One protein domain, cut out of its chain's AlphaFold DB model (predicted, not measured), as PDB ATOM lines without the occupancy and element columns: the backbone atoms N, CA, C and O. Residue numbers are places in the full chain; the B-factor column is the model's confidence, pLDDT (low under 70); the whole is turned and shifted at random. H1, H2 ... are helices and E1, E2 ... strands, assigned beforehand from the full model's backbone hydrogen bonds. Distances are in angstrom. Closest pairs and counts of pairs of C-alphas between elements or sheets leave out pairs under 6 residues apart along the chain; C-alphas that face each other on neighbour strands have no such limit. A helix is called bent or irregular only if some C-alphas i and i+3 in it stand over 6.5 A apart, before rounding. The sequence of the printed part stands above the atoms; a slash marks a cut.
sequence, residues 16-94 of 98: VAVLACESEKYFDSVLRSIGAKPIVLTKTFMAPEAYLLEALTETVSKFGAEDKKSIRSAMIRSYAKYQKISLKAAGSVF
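This is residues 16 to 94 of the 98 residues of an uncharacterized protein of Leptospira interrogans serovar Copenhageni str. LT2050 (UniProt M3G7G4). A helical hairpin of H2 and H3 is joined at the later part of H3 by a short helix, H4, which folds back nearly crosswise on it. From the other end of H3 a smaller part reaches away, made of the strand E1 and the uneven helix H1, with residues 16 to 17 side by side with E1; H1 touches no helix. The printed part has 79 residues, with four named helices and one named strand in the order H1, E1, H2, H3, H4, and the class is mostly helix. The whole is compact, with a radius of gyration of the C-alphas of 12.0 A, and the C-alphas span 36 by 28 by 20 A.

Residues 16 to 17 form a short parallel pairing with residues 38 to 40 of E1, the strand of residues 37 to 40, which pairs with no named strand. H1, residues 23 to 33, comes closest to E1 at the C-alphas of Leu 31 and Pro 38, 7.1 A apart. H1 is irregular: C-alphas 26 and 29 are 7.4 A apart. The closest C-alphas of E1 and H3, residues 68 to 83, are those of Ile 39 and Lys 68, 5.8 A apart. H2, residues 50 to 63, is apart from E1 and from H1. H2 and H3 touch and form a helical hairpin, opposite ways at a shallow tilt of 27 degrees; their closest C-alphas, those of Thr 59 and Ile 71, are 5.9 A apart. H3 touches H4, residues 87 to 93, with residues 76 to 80 alone; the closest C-alphas are those of Ile 76 and Ala 90, 5.3 A apart. The lines of H3 and H4 are only just about perpendicular, at 72 degrees. H4 is apart from H1, E1 and H2. In H2 and H3 every O i to N i+4 pair is within hydrogen-bond range; in H1 5 of 7 are, and in H4 2 of 3.

H1 begins at C-alpha 23, (173.633, 171.922, 175.663), and measures 15.2 A from first to last C-alpha. E1 measures 9.4 A. H2 begins at C-alpha 50, (166.525, 158.922, 166.855), and measures 20.1 A. H3, the longest helix with 16 residues, measures 21.9 A. H4 measures 10.0 A and ends at C-alpha 93, (175.995, 162.947, 179.462).

The two C-alphas farthest apart are those of Ile 34 and Lys 84, at 36.4 A. The printed part, residues 16 to 94, has no cut. The links H1 to E1, H2 to H3 and H3 to H4 are tight, E1 to H2 is short with 9 residues, and no link is long. The mean pLDDT of the printed part is 96.7, and no printed residue is under 70.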
ATOM      1  N   VAL A  16     160.917 172.488 176.648       95.88
ATOM      2  CA  VAL A  16     161.991 172.384 175.648       95.88
ATOM      3  C   VAL A  16     162.923 171.218 175.970       95.88
ATOM      4  O   VAL A  16     163.310 171.012 177.116       95.88
ATOM      5  N   ALA A  17     163.329 170.473 174.948       97.25
ATOM      6  CA  ALA A  17     164.409 169.496 175.023       97.25
ATOM      7  C   ALA A  17     165.487 169.881 174.005       97.25
ATOM      8  O   ALA A  17     165.161 170.163 172.853       97.25
ATOM      9  N   VAL A  18     166.757 169.886 174.413       97.50
ATOM     10  CA  VAL A  18     167.889 170.121 173.507       97.50
ATOM     11  C   VAL A  18     168.788 168.889 173.507       97.50
ATOM     12  O   VAL A  18     169.336 168.503 174.537       97.50
ATOM     13  N   LEU A  19     168.937 168.272 172.336       97.19
ATOM     14  CA  LEU A  19     169.809 167.120 172.108       97.19
ATOM     15  C   LEU A  19     171.022 167.577 171.296       97.19
ATOM     16  O   LEU A  19     171.036 167.499 170.071       97.19
ATOM     17  N   ALA A  20     172.020 168.119 171.986       96.81
ATOM     18  CA  ALA A  20     173.265 168.598 171.387       96.81
ATOM     19  C   ALA A  20     174.435 168.397 172.358       96.81
ATOM     20  O   ALA A  20     174.218 168.096 173.526       96.81
ATOM     21  N   CYS A  21     175.673 168.565 171.905       97.50
ATOM     22  CA  CYS A  21     176.846 168.543 172.782       97.50
ATOM     23  C   CYS A  21     176.831 169.724 173.766       97.50
ATOM     24  O   CYS A  21     176.626 170.861 173.346       97.50
ATOM     25  N   GLU A  22     177.073 169.452 175.055       97.25
ATOM     26  CA  GLU A  22     177.165 170.468 176.124       97.25
ATOM     27  C   GLU A  22     175.989 171.469 176.142       97.25
ATOM     28  O   GLU A  22     176.161 172.662 176.405       97.25
ATOM     29  N   SER A  23     174.773 171.016 175.834       97.88
ATOM     30  CA  SER A  23     173.633 171.922 175.663       97.88
ATOM     31  C   SER A  23     173.258 172.687 176.937       97.88
ATOM     32  O   SER A  23     172.752 173.803 176.842       97.88
ATOM     33  N   GLU A  24     173.566 172.163 178.126       97.56
ATOM     34  CA  GLU A  24     173.403 172.901 179.385       97.56
ATOM     35  C   GLU A  24     174.212 174.201 179.380       97.56
ATOM     36  O   GLU A  24     173.674 175.268 179.668       97.56
ATOM     37  N   LYS A  25     175.478 174.127 178.963       96.88
ATOM     38  CA  LYS A  25     176.403 175.265 178.941       96.88
ATOM     39  C   LYS A  25     175.937 176.372 177.997       96.88
ATOM     40  O   LYS A  25     176.080 177.546 178.324       96.88
ATOM     41  N   TYR A  26     175.413 176.008 176.826       95.81
ATOM     42  CA  TYR A  26     175.094 176.979 175.774       95.81
ATOM     43  C   TYR A  26     173.639 177.460 175.789       95.81
ATOM     44  O   TYR A  26     173.378 178.586 175.369       95.81
ATOM     45  N   PHE A  27     172.690 176.639 176.252       95.50
ATOM     46  CA  PHE A  27     171.261 176.930 176.108       95.50
ATOM     47  C   PHE A  27     170.533 177.189 177.427       95.50
ATOM     48  O   PHE A  27     169.545 177.916 177.395       95.50
ATOM     49  N   ASP A  28     170.975 176.661 178.577       94.44
ATOM     50  CA  ASP A  28     170.172 176.719 179.815       94.44
ATOM     51  C   ASP A  28     169.853 178.160 180.246       94.44
ATOM     52  O   ASP A  28     168.687 178.510 180.436       94.44
ATOM     53  N   SER A  29     170.871 179.027 180.303       92.44
ATOM     54  CA  SER A  29     170.700 180.438 180.678       92.44
ATOM     55  C   SER A  29     169.751 181.175 179.725       92.44
ATOM     56  O   SER A  29     168.831 181.862 180.170       92.44
ATOM     57  N   VAL A  30     169.915 180.971 178.414       91.56
ATOM     58  CA  VAL A  30     169.074 181.610 177.393       91.56
ATOM     59  C   VAL A  30     167.636 181.100 177.489       91.56
ATOM     60  O   VAL A  30     166.717 181.911 177.575       91.56
ATOM     61  N   LEU A  31     167.424 179.783 177.550       91.88
ATOM     62  CA  LEU A  31     166.095 179.170 177.657       91.88
ATOM     63  C   LEU A  31     165.346 179.651 178.906       91.88
ATOM     64  O   LEU A  31     164.171 180.010 178.823       91.88
ATOM     65  N   ARG A  32     166.025 179.729 180.052       90.88
ATOM     66  CA  ARG A  32     165.421 180.251 181.284       90.88
ATOM     67  C   ARG A  32     165.107 181.741 181.186       90.88
ATOM     68  O   ARG A  32     164.029 182.144 181.612       90.88
ATOM     69  N   SER A  33     165.987 182.544 180.579       88.69
ATOM     70  CA  SER A  33     165.764 183.991 180.408       88.69
ATOM     71  C   SER A  33     164.515 184.312 179.578       88.69
ATOM     72  O   SER A  33     163.868 185.332 179.795       88.69
ATOM     73  N   ILE A  34     164.137 183.407 178.670       88.06
ATOM     74  CA  ILE A  34     162.941 183.540 177.829       88.06
ATOM     75  C   ILE A  34     161.704 182.861 178.439       88.06
ATOM     76  O   ILE A  34     160.641 182.847 177.821       88.06
ATOM     77  N   GLY A  35     161.802 182.320 179.658       89.00
ATOM     78  CA  GLY A  35     160.700 181.651 180.358       89.00
ATOM     79  C   GLY A  35     160.403 180.227 179.869       89.00
ATOM     80  O   GLY A  35     159.338 179.688 180.177       89.00
ATOM     81  N   ALA A  36     161.310 179.606 179.110       92.00
ATOM     82  CA  ALA A  36     161.181 178.206 178.728       92.00
ATOM     83  C   ALA A  36     161.543 177.275 179.897       92.00
ATOM     84  O   ALA A  36     162.346 177.603 180.773       92.00
ATOM     85  N   LYS A  37     160.958 176.078 179.881       93.94
ATOM     86  CA  LYS A  37     161.181 175.013 180.858       93.94
ATOM     87  C   LYS A  37     161.958 173.871 180.197       93.94
ATOM     88  O   LYS A  37     161.341 173.020 179.546       93.94
ATOM     89  N   PRO A  38     163.296 173.837 180.310       96.00
ATOM     90  CA  PRO A  38     164.066 172.719 179.792       96.00
ATOM     91  C   PRO A  38     163.737 171.432 180.564       96.00
ATOM     92  O   PRO A  38     163.699 171.428 181.795       96.00
ATOM     93  N   ILE A  39     163.520 170.339 179.833       97.62
ATOM     94  CA  ILE A  39     163.279 168.988 180.372       97.62
ATOM     95  C   ILE A  39     164.388 168.001 180.006       97.62
ATOM     96  O   ILE A  39     164.559 166.988 180.680       97.62
ATOM     97  N   VAL A  40     165.179 168.313 178.975       97.88
ATOM     98  CA  VAL A  40     166.397 167.584 178.615       97.88
ATOM     99  C   VAL A  40     167.463 168.581 178.192       97.88
ATOM    100  O   VAL A  40     167.240 169.381 177.284       97.88
ATOM    101  N   LEU A  41     168.616 168.480 178.845       98.31
ATOM    102  CA  LEU A  41     169.877 169.115 178.482       98.31
ATOM    103  C   LEU A  41     171.011 168.106 178.713       98.31
ATOM    104  O   LEU A  41     170.817 167.037 179.313       98.31
ATOM    105  N   THR A  42     172.198 168.441 178.227       98.31
ATOM    106  CA  THR A  42     173.390 167.591 178.246       98.31
ATOM    107  C   THR A  42     174.587 168.357 178.802       98.31
ATOM    108  O   THR A  42     174.777 169.543 178.529       98.31
ATOM    109  N   LYS A  43     175.418 167.663 179.581       97.88
ATOM    110  CA  LYS A  43     176.622 168.197 180.229       97.88
ATOM    111  C   LYS A  43     177.902 167.950 179.443       97.88
ATOM    112  O   LYS A  43     178.862 168.685 179.627       97.88
ATOM    113  N   THR A  44     177.931 166.921 178.601       96.81
ATOM    114  CA  THR A  44     179.131 166.519 177.851       96.81
ATOM    115  C   THR A  44     178.820 166.341 176.368       96.81
ATOM    116  O   THR A  44     177.701 166.593 175.909       96.81
ATOM    117  N   PHE A  45     179.815 165.886 175.605       95.69
ATOM    118  CA  PHE A  45     179.630 165.466 174.220       95.69
ATOM    119  C   PHE A  45     178.725 164.239 174.125       95.69
ATOM    120  O   PHE A  45     178.741 163.372 175.005       95.69
ATOM    121  N   MET A  46     177.924 164.196 173.062       95.12
ATOM    122  CA  MET A  46     176.965 163.130 172.810       95.12
ATOM    123  C   MET A  46     176.695 162.955 171.312       95.12
ATOM    124  O   MET A  46     176.872 163.903 170.548       95.12
ATOM    125  N   ALA A  47     176.184 161.791 170.912       94.62
ATOM    126  CA  ALA A  47     175.601 161.589 169.586       94.62
ATOM    127  C   ALA A  47     174.062 161.748 169.645       94.62
ATOM    128  O   ALA A  47     173.401 160.980 170.350       94.62
ATOM    129  N   PRO A  48     173.465 162.744 168.962       93.06
ATOM    130  CA  PRO A  48     172.016 162.932 168.944       93.06
ATOM    131  C   PRO A  48     171.360 162.015 167.903       93.06
ATOM    132  O   PRO A  48     171.347 162.310 166.712       93.06
ATOM    133  N   GLU A  49     170.809 160.893 168.359       96.19
ATOM    134  CA  GLU A  49     170.200 159.866 167.504       96.19
ATOM    135  C   GLU A  49     168.695 159.686 167.770       96.19
ATOM    136  O   GLU A  49     168.169 160.098 168.807       96.19
ATOM    137  N   ALA A  50     167.988 159.037 166.837       97.44
ATOM    138  CA  ALA A  50     166.525 158.922 166.855       97.44
ATOM    139  C   ALA A  50     165.956 158.173 168.078       97.44
ATOM    140  O   ALA A  50     164.891 158.542 168.569       97.44
ATOM    141  N   TYR A  51     166.674 157.188 168.635       97.56
ATOM    142  CA  TYR A  51     166.224 156.438 169.825       97.56
ATOM    143  C   TYR A  51     166.063 157.313 171.079       97.56
ATOM    144  O   TYR A  51     165.421 156.918 172.056       97.56
ATOM    145  N   LEU A  52     166.672 158.502 171.092       98.19
ATOM    146  CA  LEU A  52     166.489 159.479 172.161       98.19
ATOM    147  C   LEU A  52     165.158 160.208 172.027       98.19
ATOM    148  O   LEU A  52     164.531 160.502 173.040       98.19
ATOM    149  N   LEU A  53     164.720 160.481 170.796       97.81
ATOM    150  CA  LEU A  53     163.408 161.069 170.537       97.81
ATOM    151  C   LEU A  53     162.297 160.074 170.873       97.81
ATOM    152  O   LEU A  53     161.328 160.460 171.520       97.81
ATOM    153  N   GLU A  54     162.462 158.801 170.510       98.25
ATOM    154  CA  GLU A  54     161.546 157.725 170.912       98.25
ATOM    155  C   GLU A  54     161.442 157.644 172.444       98.25
ATOM    156  O   GLU A  54     160.374 157.880 173.002       98.25
ATOM    157  N   ALA A  55     162.568 157.470 173.147       98.19
ATOM    158  CA  ALA A  55     162.566 157.381 174.608       98.19
ATOM    159  C   ALA A  55     161.984 158.636 175.291       98.19
ATOM    160  O   ALA A  55     161.293 158.527 176.308       98.19
ATOM    161  N   LEU A  56     162.253 159.828 174.747       98.25
ATOM    162  CA  LEU A  56     161.708 161.085 175.254       98.25
ATOM    163  C   LEU A  56     160.190 161.154 175.065       98.25
ATOM    164  O   LEU A  56     159.474 161.421 176.028       98.25
ATOM    165  N   THR A  57     159.710 160.925 173.843       97.75
ATOM    166  CA  THR A  57     158.283 161.030 173.505       97.75
ATOM    167  C   THR A  57     157.457 160.008 174.277       97.75
ATOM    168  O   THR A  57     156.499 160.404 174.935       97.75
ATOM    169  N   GLU A  58     157.880 158.741 174.326       98.31
ATOM    170  CA  GLU A  58     157.213 157.698 175.116       98.31
ATOM    171  C   GLU A  58     157.112 158.068 176.602       98.31
ATOM    172  O   GLU A  58     156.059 157.927 177.229       98.31
ATOM    173  N   THR A  59     158.206 158.572 177.180       98.31
ATOM    174  CA  THR A  59     158.248 158.911 178.608       98.31
ATOM    175  C   THR A  59     157.381 160.130 178.915       98.31
ATOM    176  O   THR A  59     156.627 160.110 179.887       98.31
ATOM    177  N   VAL A  60     157.428 161.167 178.074       97.75
ATOM    178  CA  VAL A  60     156.578 162.359 178.217       97.75
ATOM    179  C   VAL A  60     155.103 161.999 178.054       97.75
ATOM    180  O   VAL A  60     154.285 162.463 178.845       97.75
ATOM    181  N   SER A  61     154.753 161.141 177.095       97.62
ATOM    182  CA  SER A  61     153.377 160.661 176.916       97.62
ATOM    183  C   SER A  61     152.865 159.880 178.127       97.62
ATOM    184  O   SER A  61     151.683 159.963 178.446       97.62
ATOM    185  N   LYS A  62     153.742 159.140 178.816       98.06
ATOM    186  CA  LYS A  62     153.363 158.293 179.954       98.06
ATOM    187  C   LYS A  62     153.317 159.027 181.297       98.06
ATOM    188  O   LYS A  62     152.445 158.730 182.107       98.06
ATOM    189  N   PHE A  63     154.256 159.936 181.554       96.88
ATOM    190  CA  PHE A  63     154.442 160.563 182.874       96.88
ATOM    191  C   PHE A  63     154.251 162.085 182.870       96.88
ATOM    192  O   PHE A  63     154.235 162.712 183.928       96.88
ATOM    193  N   GLY A  64     154.087 162.691 181.694       96.38
ATOM    194  CA  GLY A  64     154.062 164.139 181.526       96.38
ATOM    195  C   GLY A  64     155.462 164.759 181.483       96.38
ATOM    196  O   GLY A  64     156.464 164.167 181.880       96.38
ATOM    197  N   ALA A  65     155.531 165.995 180.985       95.06
ATOM    198  CA  ALA A  65     156.793 166.713 180.801       95.06
ATOM    199  C   ALA A  65     157.454 167.182 182.112       95.06
ATOM    200  O   ALA A  65     158.652 167.449 182.130       95.06
ATOM    201  N   GLU A  66     156.693 167.297 183.201       94.31
ATOM    202  CA  GLU A  66     157.207 167.788 184.486       94.31
ATOM    203  C   GLU A  66     157.991 166.696 185.256       94.31
ATOM    204  O   GLU A  66     158.799 167.018 186.126       94.31
ATOM    205  N   ASP A  67     157.849 165.408 184.898       96.56
ATOM    206  CA  ASP A  67     158.630 164.308 185.491       96.56
ATOM    207  C   ASP A  67     160.030 164.175 184.857       96.56
ATOM    208  O   ASP A  67     160.391 163.204 184.176       96.56
ATOM    209  N   LYS A  68     160.866 165.182 185.122       97.06
ATOM    210  CA  LYS A  68     162.253 165.265 184.634       97.06
ATOM    211  C   LYS A  68     163.113 164.083 185.087       97.06
ATOM    212  O   LYS A  68     164.059 163.709 184.391       97.06
ATOM    213  N   LYS A  69     162.807 163.468 186.238       97.25
ATOM    214  CA  LYS A  69     163.563 162.318 186.766       97.25
ATOM    215  C   LYS A  69     163.323 161.074 185.919       97.25
ATOM    216  O   LYS A  69     164.296 160.407 185.542       97.25
ATOM    217  N   SER A  70     162.064 160.783 185.588       97.94
ATOM    218  CA  SER A  70     161.713 159.671 184.701       97.94
ATOM    219  C   SER A  70     162.261 159.888 183.297       97.94
ATOM    220  O   SER A  70     162.910 158.983 182.765       97.94
ATOM    221  N   ILE A  71     162.118 161.105 182.755       98.44
ATOM    222  CA  ILE A  71     162.674 161.494 181.448       98.44
ATOM    223  C   ILE A  71     164.183 161.257 181.421       98.44
ATOM    224  O   ILE A  71     164.669 160.459 180.622       98.44
ATOM    225  N   ARG A  72     164.941 161.855 182.348       98.25
ATOM    226  CA  ARG A  72     166.400 161.683 182.416       98.25
ATOM    227  C   ARG A  72     166.803 160.212 182.518       98.25
ATOM    228  O   ARG A  72     167.756 159.781 181.873       98.25
ATOM    229  N   SER A  73     166.083 159.436 183.324       98.50
ATOM    230  CA  SER A  73     166.361 158.010 183.498       98.50
ATOM    231  C   SER A  73     166.112 157.211 182.213       98.50
ATOM    232  O   SER A  73     166.895 156.314 181.900       98.50
ATOM    233  N   ALA A  74     165.065 157.542 181.451       98.50
ATOM    234  CA  ALA A  74     164.793 156.936 180.149       98.50
ATOM    235  C   ALA A  74     165.879 157.282 179.121       98.50
ATOM    236  O   ALA A  74     166.402 156.376 178.468       98.50
ATOM    237  N   MET A  75     166.300 158.551 179.062       98.38
ATOM    238  CA  MET A  75     167.385 158.996 178.178       98.38
ATOM    239  C   MET A  75     168.687 158.240 178.453       98.38
ATOM    240  O   MET A  75     169.325 157.748 177.528       98.38
ATOM    241  N   ILE A  76     169.048 158.071 179.729       98.56
ATOM    242  CA  ILE A  76     170.257 157.336 180.130       98.56
ATOM    243  C   ILE A  76     170.191 155.874 179.712       98.56
ATOM    244  O   ILE A  76     171.166 155.356 179.169       98.56
ATOM    245  N   ARG A  77     169.060 155.203 179.961       98.69
ATOM    246  CA  ARG A  77     168.892 153.790 179.597       98.69
ATOM    247  C   ARG A  77     168.951 153.592 178.085       98.69
ATOM    248  O   ARG A  77     169.648 152.687 177.634       98.69
ATOM    249  N   SER A  78     168.267 154.448 177.323       98.38
ATOM    250  CA  SER A  78     168.267 154.385 175.859       98.38
ATOM    251  C   SER A  78     169.672 154.646 175.306       98.38
ATOM    252  O   SER A  78     170.230 153.805 174.605       98.38
ATOM    253  N   TYR A  79     170.325 155.729 175.737       98.38
ATOM    254  CA  TYR A  79     171.680 156.062 175.294       98.38
ATOM    255  C   TYR A  79     172.702 154.970 175.633       98.38
ATOM    256  O   TYR A  79     173.478 154.571 174.769       98.38
ATOM    257  N   ALA A  80     172.675 154.427 176.855       98.50
ATOM    258  CA  ALA A  80     173.558 153.330 177.256       98.50
ATOM    259  C   ALA A  80     173.380 152.080 176.377       98.50
ATOM    260  O   ALA A  80     174.373 151.479 175.966       98.50
ATOM    261  N   LYS A  81     172.126 151.720 176.060       98.38
ATOM    262  CA  LYS A  81     171.785 150.563 175.219       98.38
ATOM    263  C   LYS A  81     172.382 150.689 173.816       98.38
ATOM    264  O   LYS A  81     173.011 149.744 173.348       98.38
ATOM    265  N   TYR A  82     172.194 151.833 173.159       97.81
ATOM    266  CA  TYR A  82     172.610 152.007 171.764       97.81
ATOM    267  C   TYR A  82     174.095 152.356 171.615       97.81
ATOM    268  O   TYR A  82     174.754 151.801 170.738       97.81
ATOM    269  N   GLN A  83     174.659 153.170 172.515       97.25
ATOM    270  CA  GLN A  83     176.098 153.480 172.515       97.25
ATOM    271  C   GLN A  83     176.971 152.351 173.069       97.25
ATOM    272  O   GLN A  83     178.193 152.423 172.982       97.25
ATOM    273  N   LYS A  84     176.363 151.312 173.659       97.69
ATOM    274  CA  LYS A  84     177.063 150.178 174.282       97.69
ATOM    275  C   LYS A  84     178.029 150.620 175.391       97.69
ATOM    276  O   LYS A  84     179.144 150.119 175.506       97.69
ATOM    277  N   ILE A  85     177.582 151.555 176.230       97.69
ATOM    278  CA  ILE A  85     178.338 152.075 177.379       97.69
ATOM    279  C   ILE A  85     177.602 151.809 178.694       97.69
ATOM    280  O   ILE A  85     176.406 151.530 178.720       97.69
ATOM    281  N   SER A  86     178.309 151.931 179.818       98.50
ATOM    282  CA  SER A  86     177.685 151.785 181.138       98.50
ATOM    283  C   SER A  86     176.635 152.872 181.411       98.50
ATOM    284  O   SER A  86     176.765 154.014 180.962       98.50
ATOM    285  N   LEU A  87     175.638 152.561 182.252       98.50
ATOM    286  CA  LEU A  87     174.658 153.546 182.735       98.50
ATOM    287  C   LEU A  87     175.322 154.730 183.449       98.50
ATOM    288  O   LEU A  87     174.814 155.846 183.388       98.50
ATOM    289  N   LYS A  88     176.468 154.506 184.106       98.19
ATOM    290  CA  LYS A  88     177.249 155.569 184.750       98.19
ATOM    291  C   LYS A  88     177.811 156.545 183.713       98.19
ATOM    292  O   LYS A  88     177.668 157.750 183.897       98.19
ATOM    293  N   ALA A  89     178.398 156.031 182.631       98.00
ATOM    294  CA  ALA A  89     178.941 156.844 181.543       98.00
ATOM    295  C   ALA A  89     177.833 157.572 180.764       98.00
ATOM    296  O   ALA A  89     177.920 158.775 180.547       98.00
ATOM    297  N   ALA A  90     176.731 156.897 180.428       98.12
ATOM    298  CA  ALA A  90     175.563 157.571 179.853       98.12
ATOM    299  C   ALA A  90     174.983 158.621 180.821       98.12
ATOM    300  O   ALA A  90     174.575 159.709 180.425       98.12
ATOM    301  N   GLY A  91     175.003 158.325 182.119       98.00
ATOM    302  CA  GLY A  91     174.551 159.214 183.178       98.00
ATOM    303  C   GLY A  91     175.347 160.508 183.310       98.00
ATOM    304  O   GLY A  91     174.768 161.482 183.785       98.00
ATOM    305  N   SER A  92     176.618 160.561 182.897       97.94
ATOM    306  CA  SER A  92     177.377 161.820 182.881       97.94
ATOM    307  C   SER A  92     177.018 162.723 181.702       97.94
ATOM    308  O   SER A  92     177.264 163.921 181.782       97.94
ATOM    309  N   VAL A  93     176.397 162.178 180.649       98.31
ATOM    310  CA  VAL A  93     175.995 162.947 179.462       98.31
ATOM    311  C   VAL A  93     174.811 163.859 179.752       98.31
ATOM    312  O   VAL A  93     174.804 164.998 179.302       98.31
ATOM    313  N   PHE A  94     173.817 163.391 180.510       98.31
ATOM    314  CA  PHE A  94     172.562 164.122 180.711       98.31
ATOM    315  C   PHE A  94     172.551 164.959 181.992       98.31
ATOM    316  O   PHE A  94     172.870 164.478 183.091       98.31
TER     317      PHE A  94